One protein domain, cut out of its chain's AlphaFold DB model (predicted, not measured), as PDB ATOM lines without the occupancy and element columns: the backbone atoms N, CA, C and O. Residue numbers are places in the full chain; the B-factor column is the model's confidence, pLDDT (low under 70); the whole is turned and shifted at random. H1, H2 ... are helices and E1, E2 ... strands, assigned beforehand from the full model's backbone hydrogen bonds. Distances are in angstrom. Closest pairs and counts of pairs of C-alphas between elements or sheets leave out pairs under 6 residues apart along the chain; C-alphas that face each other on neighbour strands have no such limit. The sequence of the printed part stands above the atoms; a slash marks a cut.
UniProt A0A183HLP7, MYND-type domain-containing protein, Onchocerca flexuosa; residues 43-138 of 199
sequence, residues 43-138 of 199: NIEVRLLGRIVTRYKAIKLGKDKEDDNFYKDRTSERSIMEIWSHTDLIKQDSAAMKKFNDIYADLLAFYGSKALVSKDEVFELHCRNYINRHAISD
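AT A GLANCE: This is residues 43 to 138 of the 199 residues of the protein "MYND-type domain-containing protein" of Onchocerca flexuosa (UniProt A0A183HLP7). Three helices, H1, H4 and H5, pack crosswise into a core, each touching the other two; the short H3 packs on H5, while the later part of H1 leads away from the core to the small H2. From H2 a long link without a named element comes back to H3, and its residues 71 to 78 stick out; E1, a short strand after H5, makes a tail. The printed part has 96 residues with five named helices and one named strand, in the order H1 H2 H3 H4 H5 E1, and the class is mostly helix. It is compact, with a radius of gyration of the C-alphas of 14.0 A, and spans 41 by 31 by 26 A.

HOW THE PARTS SIT: The longest helix, H4, residues 94 to 111, and H5, residues 119 to 132, are the hubs, touching three other helices each. H4 and H5 touch, closest at the C-alphas of Phe 100 and Phe 123, 7.4 A apart, at a steep tilt of 69 degrees, only just short of about perpendicular, opposite ways. H1, residues 44 to 60, touches H4 with residues 45 to 50 alone, closest at the C-alphas of Val 46 and Ile 103, 5.9 A apart, at 71 degrees, only just about perpendicular. H1 touches H5 with residues 49 to 53 alone, closest at the C-alphas of Leu 49 and His 126, 6.4 A apart, at a steep tilt of 61 degrees, opposite ways. H3, residues 87 to 92, touches H5 about perpendicular at 79 degrees, with the C-alphas of Thr 87 and Cys 127 closest at 5.9 A. H3 and H4 only just touch, and only at the corner, with 3 pairs of C-alphas within 8 A, the closest those of Ile 90 and Ala 96 at 6.0 A. H2, residues 63 to 66, is close to H1 but not clearly touching, the C-alphas of Ala 58 and Asp 64 being closest at 6.2 A. E1, residues 134 to 137, pairs with no named strand; E1 and H5 meet only through their link. In H1, H3, H4 and H5 every O i to N i+4 pair is within hydrogen-bond range; H2 is too short for such a pair.

IN THESE COORDINATES: H4 is 25.1 A long from first to last C-alpha, beginning at C-alpha 94 (0.239, 32.204, 122.378). H1 is 24.0 A long and begins at C-alpha 44 (-1.776, 24.255, 102.045). H5 is 19.8 A long, E1 9.5 A, H3 8.7 A and H2 5.1 A. E1 ends at C-alpha 137 (4.146, 11.755, 98.909).

THE WHOLE: The two C-alphas farthest apart are those of Asp 68 and Ser 94, 41.9 A. The printed part has no cut. The link from H2 to H3, 20 residues, is long. The mean pLDDT of the printed part is 95.6, and no printed residue is under 70.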
ATOM      1  N   ASN A  43      -1.904  29.092 101.041       93.50
ATOM      2  CA  ASN A  43      -1.046  27.970 101.397       93.50
ATOM      3  C   ASN A  43      -1.860  26.697 101.727       93.50
ATOM      4  O   ASN A  43      -3.086  26.719 101.891       93.50
ATOM      5  N   ILE A  44      -1.158  25.566 101.825       93.31
ATOM      6  CA  ILE A  44      -1.776  24.255 102.045       93.31
ATOM      7  C   ILE A  44      -2.560  24.168 103.362       93.31
ATOM      8  O   ILE A  44      -3.599  23.513 103.393       93.31
ATOM      9  N   GLU A  45      -2.124  24.867 104.414       94.38
ATOM     10  CA  GLU A  45      -2.779  24.858 105.729       94.38
ATOM     11  C   GLU A  45      -4.174  25.496 105.655       94.38
ATOM     12  O   GLU A  45      -5.157  24.899 106.096       94.38
ATOM     13  N   VAL A  46      -4.289  26.661 105.007       97.00
ATOM     14  CA  VAL A  46      -5.573  27.348 104.782       97.00
ATOM     15  C   VAL A  46      -6.481  26.505 103.888       97.00
ATOM     16  O   VAL A  46      -7.671  26.332 104.165       97.00
ATOM     17  N   ARG A  47      -5.934  25.944 102.805       96.44
ATOM     18  CA  ARG A  47      -6.729  25.168 101.849       96.44
ATOM     19  C   ARG A  47      -7.261  23.873 102.452       96.44
ATOM     20  O   ARG A  47      -8.459  23.618 102.333       96.44
ATOM     21  N   LEU A  48      -6.412  23.086 103.114       97.31
ATOM     22  CA  LEU A  48      -6.823  21.831 103.744       97.31
ATOM     23  C   LEU A  48      -7.839  22.082 104.860       97.31
ATOM     24  O   LEU A  48      -8.895  21.447 104.864       97.31
ATOM     25  N   LEU A  49      -7.578  23.045 105.750       98.25
ATOM     26  CA  LEU A  49      -8.515  23.367 106.825       98.25
ATOM     27  C   LEU A  49      -9.867  23.835 106.273       98.25
ATOM     28  O   LEU A  49     -10.908  23.406 106.760       98.25
ATOM     29  N   GLY A  50      -9.885  24.642 105.212       97.50
ATOM     30  CA  GLY A  50     -11.134  25.060 104.578       97.50
ATOM     31  C   GLY A  50     -11.925  23.903 103.959       97.50
ATOM     32  O   GLY A  50     -13.151  23.858 104.083       97.50
ATOM     33  N   ARG A  51     -11.254  22.907 103.363       96.81
ATOM     34  CA  ARG A  51     -11.909  21.667 102.902       96.81
ATOM     35  C   ARG A  51     -12.501  20.872 104.065       96.81
ATOM     36  O   ARG A  51     -13.639  20.421 103.969       96.81
ATOM     37  N   ILE A  52     -11.770  20.751 105.173       97.88
ATOM     38  CA  ILE A  52     -12.251  20.084 106.392       97.88
ATOM     39  C   ILE A  52     -13.486  20.803 106.945       97.88
ATOM     40  O   ILE A  52     -14.519  20.173 107.154       97.88
ATOM     41  N   VAL A  53     -13.414  22.125 107.109       98.12
ATOM     42  CA  VAL A  53     -14.509  22.956 107.625       98.12
ATOM     43  C   VAL A  53     -15.746  22.874 106.734       98.12
ATOM     44  O   VAL A  53     -16.856  22.697 107.233       98.12
ATOM     45  N   THR A  54     -15.580  22.978 105.415       96.38
ATOM     46  CA  THR A  54     -16.715  22.939 104.481       96.38
ATOM     47  C   THR A  54     -17.362  21.556 104.412       96.38
ATOM     48  O   THR A  54     -18.591  21.476 104.364       96.38
ATOM     49  N   ARG A  55     -16.579  20.470 104.494       95.44
ATOM     50  CA  ARG A  55     -17.115  19.107 104.644       95.44
ATOM     51  C   ARG A  55     -17.833  18.915 105.976       95.44
ATOM     52  O   ARG A  55     -18.960  18.433 105.978       95.44
ATOM     53  N   TYR A  56     -17.233  19.335 107.090       97.44
ATOM     54  CA  TYR A  56     -17.859  19.249 108.413       97.44
ATOM     55  C   TYR A  56     -19.184  20.018 108.457       97.44
ATOM     56  O   TYR A  56     -20.195  19.502 108.929       97.44
ATOM     57  N   LYS A  57     -19.223  21.220 107.870       96.81
ATOM     58  CA  LYS A  57     -20.458  21.993 107.712       96.81
ATOM     59  C   LYS A  57     -21.517  21.242 106.907       96.81
ATOM     60  O   LYS A  57     -22.687  21.292 107.271       96.81
ATOM     61  N   ALA A  58     -21.133  20.580 105.814       95.06
ATOM     62  CA  ALA A  58     -22.061  19.787 105.009       95.06
ATOM     63  C   ALA A  58     -22.673  18.637 105.825       95.06
ATOM     64  O   ALA A  58     -23.894  18.500 105.820       95.06
ATOM     65  N   ILE A  59     -21.851  17.911 106.592       95.75
ATOM     66  CA  ILE A  59     -22.290  16.829 107.491       95.75
ATOM     67  C   ILE A  59     -23.242  17.365 108.568       95.75
ATOM     68  O   ILE A  59     -24.328  16.834 108.774       95.75
ATOM     69  N   LYS A  60     -22.887  18.477 109.223       96.38
ATOM     70  CA  LYS A  60     -23.729  19.109 110.256       96.38
ATOM     71  C   LYS A  60     -25.103  19.534 109.722       96.38
ATOM     72  O   LYS A  60     -26.072  19.569 110.471       96.38
ATOM     73  N   LEU A  61     -25.183  19.863 108.432       96.44
ATOM     74  CA  LEU A  61     -26.424  20.216 107.742       96.44
ATOM     75  C   LEU A  61     -27.149  19.002 107.130       96.44
ATOM     76  O   LEU A  61     -28.163  19.198 106.471       96.44
ATOM     77  N   GLY A  62     -26.636  17.780 107.311       95.81
ATOM     78  CA  GLY A  62     -27.210  16.547 106.765       95.81
ATOM     79  C   GLY A  62     -27.038  16.367 105.255       95.81
ATOM     80  O   GLY A  62     -27.659  15.479 104.681       95.81
ATOM     81  N   LYS A  63     -26.212  17.192 104.598       94.12
ATOM     82  CA  LYS A  63     -26.004  17.153 103.137       94.12
ATOM     83  C   LYS A  63     -25.172  15.965 102.675       94.12
ATOM     84  O   LYS A  63     -25.188  15.624 101.500       94.12
ATOM     85  N   ASP A  64     -24.423  15.362 103.585       92.94
ATOM     86  CA  ASP A  64     -23.734  14.093 103.371       92.94
ATOM     87  C   ASP A  64     -24.714  12.963 103.028       92.94
ATOM     88  O   ASP A  64     -24.386  12.104 102.219       92.94
ATOM     89  N   LYS A  65     -25.940  13.009 103.565       92.81
ATOM     90  CA  LYS A  65     -27.003  12.026 103.296       92.81
ATOM     91  C   LYS A  65     -27.664  12.200 101.928       92.81
ATOM     92  O   LYS A  65     -28.374  11.310 101.481       92.81
ATOM     93  N   GLU A  66     -27.465  13.352 101.290       92.44
ATOM     94  CA  GLU A  66     -27.991  13.674  99.957       92.44
ATOM     95  C   GLU A  66     -26.998  13.311  98.837       92.44
ATOM     96  O   GLU A  66     -27.338  13.397  97.657       92.44
ATOM     97  N   ASP A  67     -25.759  12.945  99.186       88.31
ATOM     98  CA  ASP A  67     -24.695  12.589  98.249       88.31
ATOM     99  C   ASP A  67     -24.204  11.163  98.521       88.31
ATOM    100  O   ASP A  67     -23.347  10.935  99.375       88.31
ATOM    101  N   ASP A  68     -24.679  10.203  97.725       87.12
ATOM    102  CA  ASP A  68     -24.266   8.793  97.800       87.12
ATOM    103  C   ASP A  68     -22.742   8.596  97.658       87.12
ATOM    104  O   ASP A  68     -22.195   7.563  98.045       87.12
ATOM    105  N   ASN A  69     -22.019   9.581  97.106       87.12
ATOM    106  CA  ASN A  69     -20.565   9.538  96.962       87.12
ATOM    107  C   ASN A  69     -19.809  10.260  98.090       87.12
ATOM    108  O   ASN A  69     -18.570  10.334  98.041       87.12
ATOM    109  N   PHE A  70     -20.504  10.794  99.099       88.25
ATOM    110  CA  PHE A  70     -19.876  11.530 100.195       88.25
ATOM    111  C   PHE A  70     -18.877  10.640 100.949       88.25
ATOM    112  O   PHE A  70     -17.709  11.010 101.117       88.25
ATOM    113  N   TYR A  71     -19.312   9.423 101.284       88.12
ATOM    114  CA  TYR A  71     -18.533   8.377 101.952       88.12
ATOM    115  C   TYR A  71     -18.123   7.245 101.006       88.12
ATOM    116  O   TYR A  71     -17.972   6.100 101.427       88.12
ATOM    117  N   LYS A  72     -17.946   7.551  99.716       85.38
ATOM    118  CA  LYS A  72     -17.567   6.550  98.719       85.38
ATOM    119  C   LYS A  72     -16.337   5.754  99.173       85.38
ATOM    120  O   LYS A  72     -15.316   6.350  99.515       85.38
ATOM    121  N   ASP A  73     -16.456   4.428  99.134       86.88
ATOM    122  CA  ASP A  73     -15.414   3.463  99.504       86.88
ATOM    123  C   ASP A  73     -14.943   3.564 100.977       86.88
ATOM    124  O   ASP A  73     -13.894   3.030 101.334       86.88
ATOM    125  N   ARG A  74     -15.713   4.227 101.856       89.19
ATOM    126  CA  ARG A  74     -15.434   4.316 103.297       89.19
ATOM    127  C   ARG A  74     -16.310   3.337 104.073       89.19
ATOM    128  O   ARG A  74     -17.530   3.448 104.057       89.19
ATOM    129  N   THR A  75     -15.675   2.425 104.803       91.62
ATOM    130  CA  THR A  75     -16.351   1.450 105.680       91.62
ATOM    131  C   THR A  75     -16.311   1.835 107.156       91.62
ATOM    132  O   THR A  75     -17.147   1.385 107.928       91.62
ATOM    133  N   SER A  76     -15.323   2.630 107.566       92.00
ATOM    134  CA  SER A  76     -15.205   3.120 108.940       92.00
ATOM    135  C   SER A  76     -16.288   4.146 109.243       92.00
ATOM    136  O   SER A  76     -16.605   4.975 108.391       92.00
ATOM    137  N   GLU A  77     -16.807   4.143 110.467       91.94
ATOM    138  CA  GLU A  77     -17.740   5.165 110.947       91.94
ATOM    139  C   GLU A  77     -17.030   6.330 111.650       91.94
ATOM    140  O   GLU A  77     -17.641   7.381 111.837       91.94
ATOM    141  N   ARG A  78     -15.713   6.228 111.903       94.25
ATOM    142  CA  ARG A  78     -14.952   7.182 112.725       94.25
ATOM    143  C   ARG A  78     -15.124   8.641 112.315       94.25
ATOM    144  O   ARG A  78     -14.747   9.037 111.210       94.25
ATOM    145  N   SER A  79     -15.601   9.465 113.231       94.94
ATOM    146  CA  SER A  79     -15.793  10.895 113.031       94.94
ATOM    147  C   SER A  79     -14.503  11.688 113.239       94.94
ATOM    148  O   SER A  79     -13.651  11.351 114.059       94.94
ATOM    149  N   ILE A  80     -14.384  12.830 112.557       97.00
ATOM    150  CA  ILE A  80     -13.323  13.804 112.846       97.00
ATOM    151  C   ILE A  80     -13.396  14.324 114.287       97.00
ATOM    152  O   ILE A  80     -12.386  14.747 114.833       97.00
ATOM    153  N   MET A  81     -14.564  14.272 114.929       96.56
ATOM    154  CA  MET A  81     -14.716  14.699 116.324       96.56
ATOM    155  C   MET A  81     -14.190  13.665 117.333       96.56
ATOM    156  O   MET A  81     -14.108  13.969 118.520       96.56
ATOM    157  N   GLU A  82     -13.770  12.483 116.871       96.06
ATOM    158  CA  GLU A  82     -13.241  11.403 117.716       96.06
ATOM    159  C   GLU A  82     -11.708  11.337 117.740       96.06
ATOM    160  O   GLU A  82     -11.148  10.670 118.602       96.06
ATOM    161  N   ILE A  83     -11.006  12.020 116.825       97.38
ATOM    162  CA  ILE A  83      -9.529  12.047 116.824       97.38
ATOM    163  C   ILE A  83      -8.982  13.033 117.869       97.38
ATOM    164  O   ILE A  83      -9.720  13.850 118.415       97.38
ATOM    165  N   TRP A  84      -7.689  13.002 118.170       96.38
ATOM    166  CA  TRP A  84      -7.120  13.894 119.184       96.38
ATOM    167  C   TRP A  84      -7.126  15.364 118.746       96.38
ATOM    168  O   TRP A  84      -6.800  15.672 117.602       96.38
ATOM    169  N   SER A  85      -7.480  16.284 119.645       95.56
ATOM    170  CA  SER A  85      -7.473  17.728 119.360       95.56
ATOM    171  C   SER A  85      -6.485  18.523 120.206       95.56
ATOM    172  O   SER A  85      -5.980  19.528 119.732       95.56
ATOM    173  N   HIS A  86      -6.180  18.102 121.437       95.50
ATOM    174  CA  HIS A  86      -5.327  18.850 122.381       95.50
ATOM    175  C   HIS A  86      -5.651  20.360 122.440       95.50
ATOM    176  O   HIS A  86      -4.759  21.197 122.601       95.50
ATOM    177  N   THR A  87      -6.931  20.713 122.295       96.75
ATOM    178  CA  THR A  87      -7.389  22.097 122.129       96.75
ATOM    179  C   THR A  87      -6.951  22.989 123.288       96.75
ATOM    180  O   THR A  87      -6.499  24.108 123.056       96.75
ATOM    181  N   ASP A  88      -6.995  22.485 124.524       97.56
ATOM    182  CA  ASP A  88      -6.576  23.241 125.709       97.56
ATOM    183  C   ASP A  88      -5.086  23.593 125.696       97.56
ATOM    184  O   ASP A  88      -4.723  24.698 126.100       97.56
ATOM    185  N   LEU A  89      -4.229  22.692 125.198       97.38
ATOM    186  CA  LEU A  89      -2.789  22.940 125.080       97.38
ATOM    187  C   LEU A  89      -2.512  24.005 124.017       97.38
ATOM    188  O   LEU A  89      -1.776  24.956 124.269       97.38
ATOM    189  N   ILE A  90      -3.156  23.890 122.851       96.88
ATOM    190  CA  ILE A  90      -2.999  24.862 121.760       96.88
ATOM    191  C   ILE A  90      -3.534  26.234 122.178       96.88
ATOM    192  O   ILE A  90      -2.931  27.251 121.854       96.88
ATOM    193  N   LYS A  91      -4.637  26.280 122.934       97.50
ATOM    194  CA  LYS A  91      -5.249  27.529 123.406       97.50
ATOM    195  C   LYS A  91      -4.361  28.301 124.386       97.50
ATOM    196  O   LYS A  91      -4.444  29.527 124.436       97.50
ATOM    197  N   GLN A  92      -3.536  27.595 125.157       98.00
ATOM    198  CA  GLN A  92      -2.585  28.185 126.105       98.00
ATOM    199  C   GLN A  92      -1.278  28.637 125.433       98.00
ATOM    200  O   GLN A  92      -0.586  29.503 125.966       98.00
ATOM    201  N   ASP A  93      -0.954  28.104 124.253       98.12
ATOM    202  CA  ASP A  93       0.202  28.519 123.460       98.12
ATOM    203  C   ASP A  93      -0.124  29.778 122.635       98.12
ATOM    204  O   ASP A  93      -0.863  29.755 121.646       98.12
ATOM    205  N   SER A  94       0.464  30.910 123.029       98.12
ATOM    206  CA  SER A  94       0.239  32.204 122.378       98.12
ATOM    207  C   SER A  94       0.729  32.251 120.926       98.12
ATOM    208  O   SER A  94       0.096  32.904 120.088       98.12
ATOM    209  N   ALA A  95       1.811  31.544 120.593       98.25
ATOM    210  CA  ALA A  95       2.348  31.485 119.239       98.25
ATOM    211  C   ALA A  95       1.457  30.621 118.338       98.25
ATOM    212  O   ALA A  95       1.139  31.022 117.212       98.25
ATOM    213  N   ALA A  96       0.989  29.479 118.848       97.50
ATOM    214  CA  ALA A  96       0.031  28.630 118.149       97.50
ATOM    215  C   ALA A  96      -1.306  29.356 117.930       97.50
ATOM    216  O   ALA A  96      -1.828  29.362 116.813       97.50
ATOM    217  N   MET A  97      -1.818  30.060 118.944       98.38
ATOM    218  CA  MET A  97      -3.031  30.873 118.820       98.38
ATOM    219  C   MET A  97      -2.874  32.022 117.828       98.38
ATOM    220  O   MET A  97      -3.800  32.302 117.062       98.38
ATOM    221  N   LYS A  98      -1.712  32.686 117.793       98.38
ATOM    222  CA  LYS A  98      -1.426  33.691 116.765       98.38
ATOM    223  C   LYS A  98      -1.495  33.067 115.371       98.38
ATOM    224  O   LYS A  98      -2.221  33.574 114.520       98.38
ATOM    225  N   LYS A  99      -0.812  31.938 115.159       97.56
ATOM    226  CA  LYS A  99      -0.823  31.219 113.878       97.56
ATOM    227  C   LYS A  99      -2.236  30.794 113.467       97.56
ATOM    228  O   LYS A  99      -2.600  30.950 112.306       97.56
ATOM    229  N   PHE A 100      -3.049  30.306 114.405       98.44
ATOM    230  CA  PHE A 100      -4.452  29.990 114.145       98.44
ATOM    231  C   PHE A 100      -5.249  31.227 113.715       98.44
ATOM    232  O   PHE A 100      -6.001  31.155 112.746       98.44
ATOM    233  N   ASN A 101      -5.092  32.361 114.404       98.56
ATOM    234  CA  ASN A 101      -5.795  33.592 114.044       98.56
ATOM    235  C   ASN A 101      -5.410  34.090 112.643       98.56
ATOM    236  O   ASN A 101      -6.302  34.495 111.898       98.56
ATOM    237  N   ASP A 102      -4.129  33.996 112.272       98.25
ATOM    238  CA  ASP A 102      -3.644  34.337 110.927       98.25
ATOM    239  C   ASP A 102      -4.294  33.410 109.872       98.25
ATOM    240  O   ASP A 102      -4.908  33.878 108.913       98.25
ATOM    241  N   ILE A 103      -4.294  32.089 110.106       98.31
ATOM    242  CA  ILE A 103      -4.962  31.102 109.231       98.31
ATOM    243  C   ILE A 103      -6.474  31.358 109.138       98.31
ATOM    244  O   ILE A 103      -7.069  31.224 108.069       98.31
ATOM    245  N   TYR A 104      -7.124  31.706 110.248       98.56
ATOM    246  CA  TYR A 104      -8.558  31.984 110.285       98.56
ATOM    247  C   TYR A 104      -8.920  33.243 109.487       98.56
ATOM    248  O   TYR A 104      -9.941  33.258 108.795       98.56
ATOM    249  N   ALA A 105      -8.081  34.281 109.538       98.00
ATOM    250  CA  ALA A 105      -8.244  35.470 108.709       98.00
ATOM    251  C   ALA A 105      -8.136  35.124 107.213       98.00
ATOM    252  O   ALA A 105      -9.009  35.512 106.434       98.00
ATOM    253  N   ASP A 106      -7.149  34.309 106.830       97.38
ATOM    254  CA  ASP A 106      -6.986  33.839 105.449       97.38
ATOM    255  C   ASP A 106      -8.160  32.959 104.987       97.38
ATOM    256  O   ASP A 106      -8.625  33.073 103.849       97.38
ATOM    257  N   LEU A 107      -8.697  32.107 105.868       97.12
ATOM    258  CA  LEU A 107      -9.906  31.324 105.593       97.12
ATOM    259  C   LEU A 107     -11.107  32.225 105.307       97.12
ATOM    260  O   LEU A 107     -11.847  31.971 104.356       97.12
ATOM    261  N   LEU A 108     -11.311  33.266 106.119       96.44
ATOM    262  CA  LEU A 108     -12.388  34.232 105.909       96.44
ATOM    263  C   LEU A 108     -12.211  34.990 104.596       96.44
ATOM    264  O   LEU A 108     -13.189  35.148 103.866       96.44
ATOM    265  N   ALA A 109     -10.987  35.421 104.291       95.00
ATOM    266  CA  ALA A 109     -10.673  36.139 103.063       95.00
ATOM    267  C   ALA A 109     -10.908  35.272 101.818       95.00
ATOM    268  O   ALA A 109     -11.475  35.751 100.843       95.00
ATOM    269  N   PHE A 110     -10.517  33.995 101.862       95.81
ATOM    270  CA  PHE A 110     -10.587  33.107 100.704       95.81
ATOM    271  C   PHE A 110     -11.944  32.402 100.561       95.81
ATOM    272  O   PHE A 110     -12.584  32.495  99.518       95.81
ATOM    273  N   TYR A 111     -12.423  31.698 101.590       94.31
ATOM    274  CA  TYR A 111     -13.676  30.927 101.516       94.31
ATOM    275  C   TYR A 111     -14.930  31.773 101.790       94.31
ATOM    276  O   TYR A 111     -16.028  31.415 101.351       94.31
ATOM    277  N   GLY A 112     -14.783  32.884 102.515       94.31
ATOM    278  CA  GLY A 112     -15.893  33.707 102.985       94.31
ATOM    279  C   GLY A 112     -16.605  33.114 104.205       94.31
ATOM    280  O   GLY A 112     -16.783  31.903 104.339       94.31
ATOM    281  N   SER A 113     -17.108  33.983 105.082       94.88
ATOM    282  CA  SER A 113     -17.770  33.592 106.339       94.88
ATOM    283  C   SER A 113     -18.950  32.630 106.150       94.88
ATOM    284  O   SER A 113     -19.138  31.711 106.941       94.88
ATOM    285  N   LYS A 114     -19.715  32.770 105.059       94.06
ATOM    286  CA  LYS A 114     -20.847  31.881 104.739       94.06
ATOM    287  C   LYS A 114     -20.432  30.431 104.485       94.06
ATOM    288  O   LYS A 114     -21.273  29.545 104.629       94.06
ATOM    289  N   ALA A 115     -19.187  30.166 104.098       92.88
ATOM    290  CA  ALA A 115     -18.692  28.808 103.893       92.88
ATOM    291  C   ALA A 115     -18.248  28.141 105.205       92.88
ATOM    292  O   ALA A 115     -18.231  26.914 105.281       92.88
ATOM    293  N   LEU A 116     -17.941  28.928 106.238       96.62
ATOM    294  CA  LEU A 116     -17.377  28.438 107.492       96.62
ATOM    295  C   LEU A 116     -18.459  28.097 108.530       96.62
ATOM    296  O   LEU A 116     -19.636  28.450 108.382       96.62
ATOM    297  N   VAL A 117     -18.042  27.363 109.559       98.12
ATOM    298  CA  VAL A 117     -18.765  27.175 110.828       98.12
ATOM    299  C   VAL A 117     -18.337  28.256 111.835       98.12
ATOM    300  O   VAL A 117     -17.651  29.202 111.440       98.12
ATOM    301  N   SER A 118     -18.756  28.179 113.104       98.44
ATOM    302  CA  SER A 118     -18.330  29.169 114.108       98.44
ATOM    303  C   SER A 118     -16.802  29.172 114.276       98.44
ATOM    304  O   SER A 118     -16.144  28.168 114.004       98.44
ATOM    305  N   LYS A 119     -16.215  30.285 114.739       98.44
ATOM    306  CA  LYS A 119     -14.757  30.372 114.953       98.44
ATOM    307  C   LYS A 119     -14.252  29.291 115.914       98.44
ATOM    308  O   LYS A 119     -13.195  28.723 115.659       98.44
ATOM    309  N   ASP A 120     -15.020  28.981 116.957       98.31
ATOM    310  CA  ASP A 120     -14.677  27.939 117.930       98.31
ATOM    311  C   ASP A 120     -14.700  26.543 117.297       98.31
ATOM    312  O   ASP A 120     -13.788  25.750 117.513       98.31
ATOM    313  N   GLU A 121     -15.680  26.254 116.434       98.56
ATOM    314  CA  GLU A 121     -15.699  25.002 115.671       98.56
ATOM    315  C   GLU A 121     -14.537  24.936 114.666       98.56
ATOM    316  O   GLU A 121     -13.917  23.887 114.502       98.56
ATOM    317  N   VAL A 122     -14.192  26.052 114.009       98.75
ATOM    318  CA  VAL A 122     -13.012  26.111 113.129       98.75
ATOM    319  C   VAL A 122     -11.723  25.893 113.926       98.75
ATOM    320  O   VAL A 122     -10.821  25.224 113.427       98.75
ATOM    321  N   PHE A 123     -11.632  26.416 115.151       98.75
ATOM    322  CA  PHE A 123     -10.489  26.204 116.036       98.75
ATOM    323  C   PHE A 123     -10.338  24.736 116.437       98.75
ATOM    324  O   PHE A 123      -9.256  24.172 116.288       98.75
ATOM    325  N   GLU A 124     -11.423  24.085 116.850       98.50
ATOM    326  CA  GLU A 124     -11.417  22.659 117.195       98.50
ATOM    327  C   GLU A 124     -10.970  21.793 116.000       98.50
ATOM    328  O   GLU A 124     -10.112  20.916 116.129       98.50
ATOM    329  N   LEU A 125     -11.484  22.086 114.799       98.75
ATOM    330  CA  LEU A 125     -11.087  21.403 113.563       98.75
ATOM    331  C   LEU A 125      -9.633  21.696 113.170       98.75
ATOM    332  O   LEU A 125      -8.945  20.803 112.673       98.75
ATOM    333  N   HIS A 126      -9.151  22.922 113.397       98.56
ATOM    334  CA  HIS A 126      -7.753  23.289 113.184       98.56
ATOM    335  C   HIS A 126      -6.834  22.451 114.062       98.56
ATOM    336  O   HIS A 126      -5.878  21.876 113.550       98.56
ATOM    337  N   CYS A 127      -7.146  22.339 115.351       98.50
ATOM    338  CA  CYS A 127      -6.355  21.586 116.312       98.50
ATOM    339  C   CYS A 127      -6.259  20.101 115.919       98.50
ATOM    340  O   CYS A 127      -5.168  19.541 115.811       98.50
ATOM    341  N   ARG A 128      -7.396  19.495 115.552       98.50
ATOM    342  CA  ARG A 128      -7.479  18.113 115.047       98.50
ATOM    343  C   ARG A 128      -6.672  17.905 113.768       98.50
ATOM    344  O   ARG A 128      -5.901  16.956 113.668       98.50
ATOM    345  N   ASN A 129      -6.796  18.807 112.799       98.12
ATOM    346  CA  ASN A 129      -5.976  18.778 111.588       98.12
ATOM    347  C   ASN A 129      -4.480  18.940 111.909       98.12
ATOM    348  O   ASN A 129      -3.636  18.252 111.340       98.12
ATOM    349  N   TYR A 130      -4.142  19.848 112.823       96.12
ATOM    350  CA  TYR A 130      -2.760  20.171 113.135       96.12
ATOM    351  C   TYR A 130      -2.012  18.983 113.751       96.12
ATOM    352  O   TYR A 130      -0.844  18.765 113.442       96.12
ATOM    353  N   ILE A 131      -2.695  18.191 114.572       95.69
ATOM    354  CA  ILE A 131      -2.091  17.052 115.268       95.69
ATOM    355  C   ILE A 131      -2.057  15.799 114.395       95.69
ATOM    356  O   ILE A 131      -1.117  15.020 114.490       95.69
ATOM    357  N   ASN A 132      -3.063  15.603 113.539       97.75
ATOM    358  CA  ASN A 132      -3.310  14.293 112.936       97.75
ATOM    359  C   ASN A 132      -3.122  14.234 111.413       97.75
ATOM    360  O   ASN A 132      -3.340  13.172 110.834       97.75
ATOM    361  N   ARG A 133      -2.800  15.344 110.733       96.69
ATOM    362  CA  ARG A 133      -2.642  15.339 109.268       96.69
ATOM    363  C   ARG A 133      -1.416  14.546 108.821       96.69
ATOM    364  O   ARG A 133      -0.347  14.641 109.417       96.69
ATOM    365  N   HIS A 134      -1.551  13.865 107.692       96.44
ATOM    366  CA  HIS A 134      -0.508  13.063 107.062       96.44
ATOM    367  C   HIS A 134       0.057  13.766 105.833       96.44
ATOM    368  O   HIS A 134      -0.652  14.500 105.134       96.44
ATOM    369  N   ALA A 135       1.333  13.512 105.557       94.62
ATOM    370  CA  ALA A 135       1.942  13.859 104.283       94.62
ATOM    371  C   ALA A 135       1.428  12.914 103.189       94.62
ATOM    372  O   ALA A 135       1.218  11.723 103.414       94.62
ATOM    373  N   ILE A 136       1.215  13.453 101.994       95.25
ATOM    374  CA  ILE A 136       0.965  12.674 100.786       95.25
ATOM    375  C   ILE A 136       2.198  12.837  99.914       95.25
ATOM    376  O   ILE A 136       2.454  13.938  99.424       95.25
ATOM    377  N   SER A 137       2.947  11.755  99.740       90.31
ATOM    378  CA  SER A 137       4.146  11.755  98.909       90.31
ATOM    379  C   SER A 137       3.829  11.469  97.445       90.31
ATOM    380  O   SER A 137       2.773  10.926  97.106       90.31
ATOM    381  N   ASP A 138       4.748  11.857  96.572       88.00
ATOM    382  CA  ASP A 138       4.732  11.486  95.167       88.00
ATOM    383  C   ASP A 138       4.933   9.969  94.966       88.00
ATOM    384  O   ASP A 138       5.172   9.212  95.907       88.00
TER     385      ASP A 138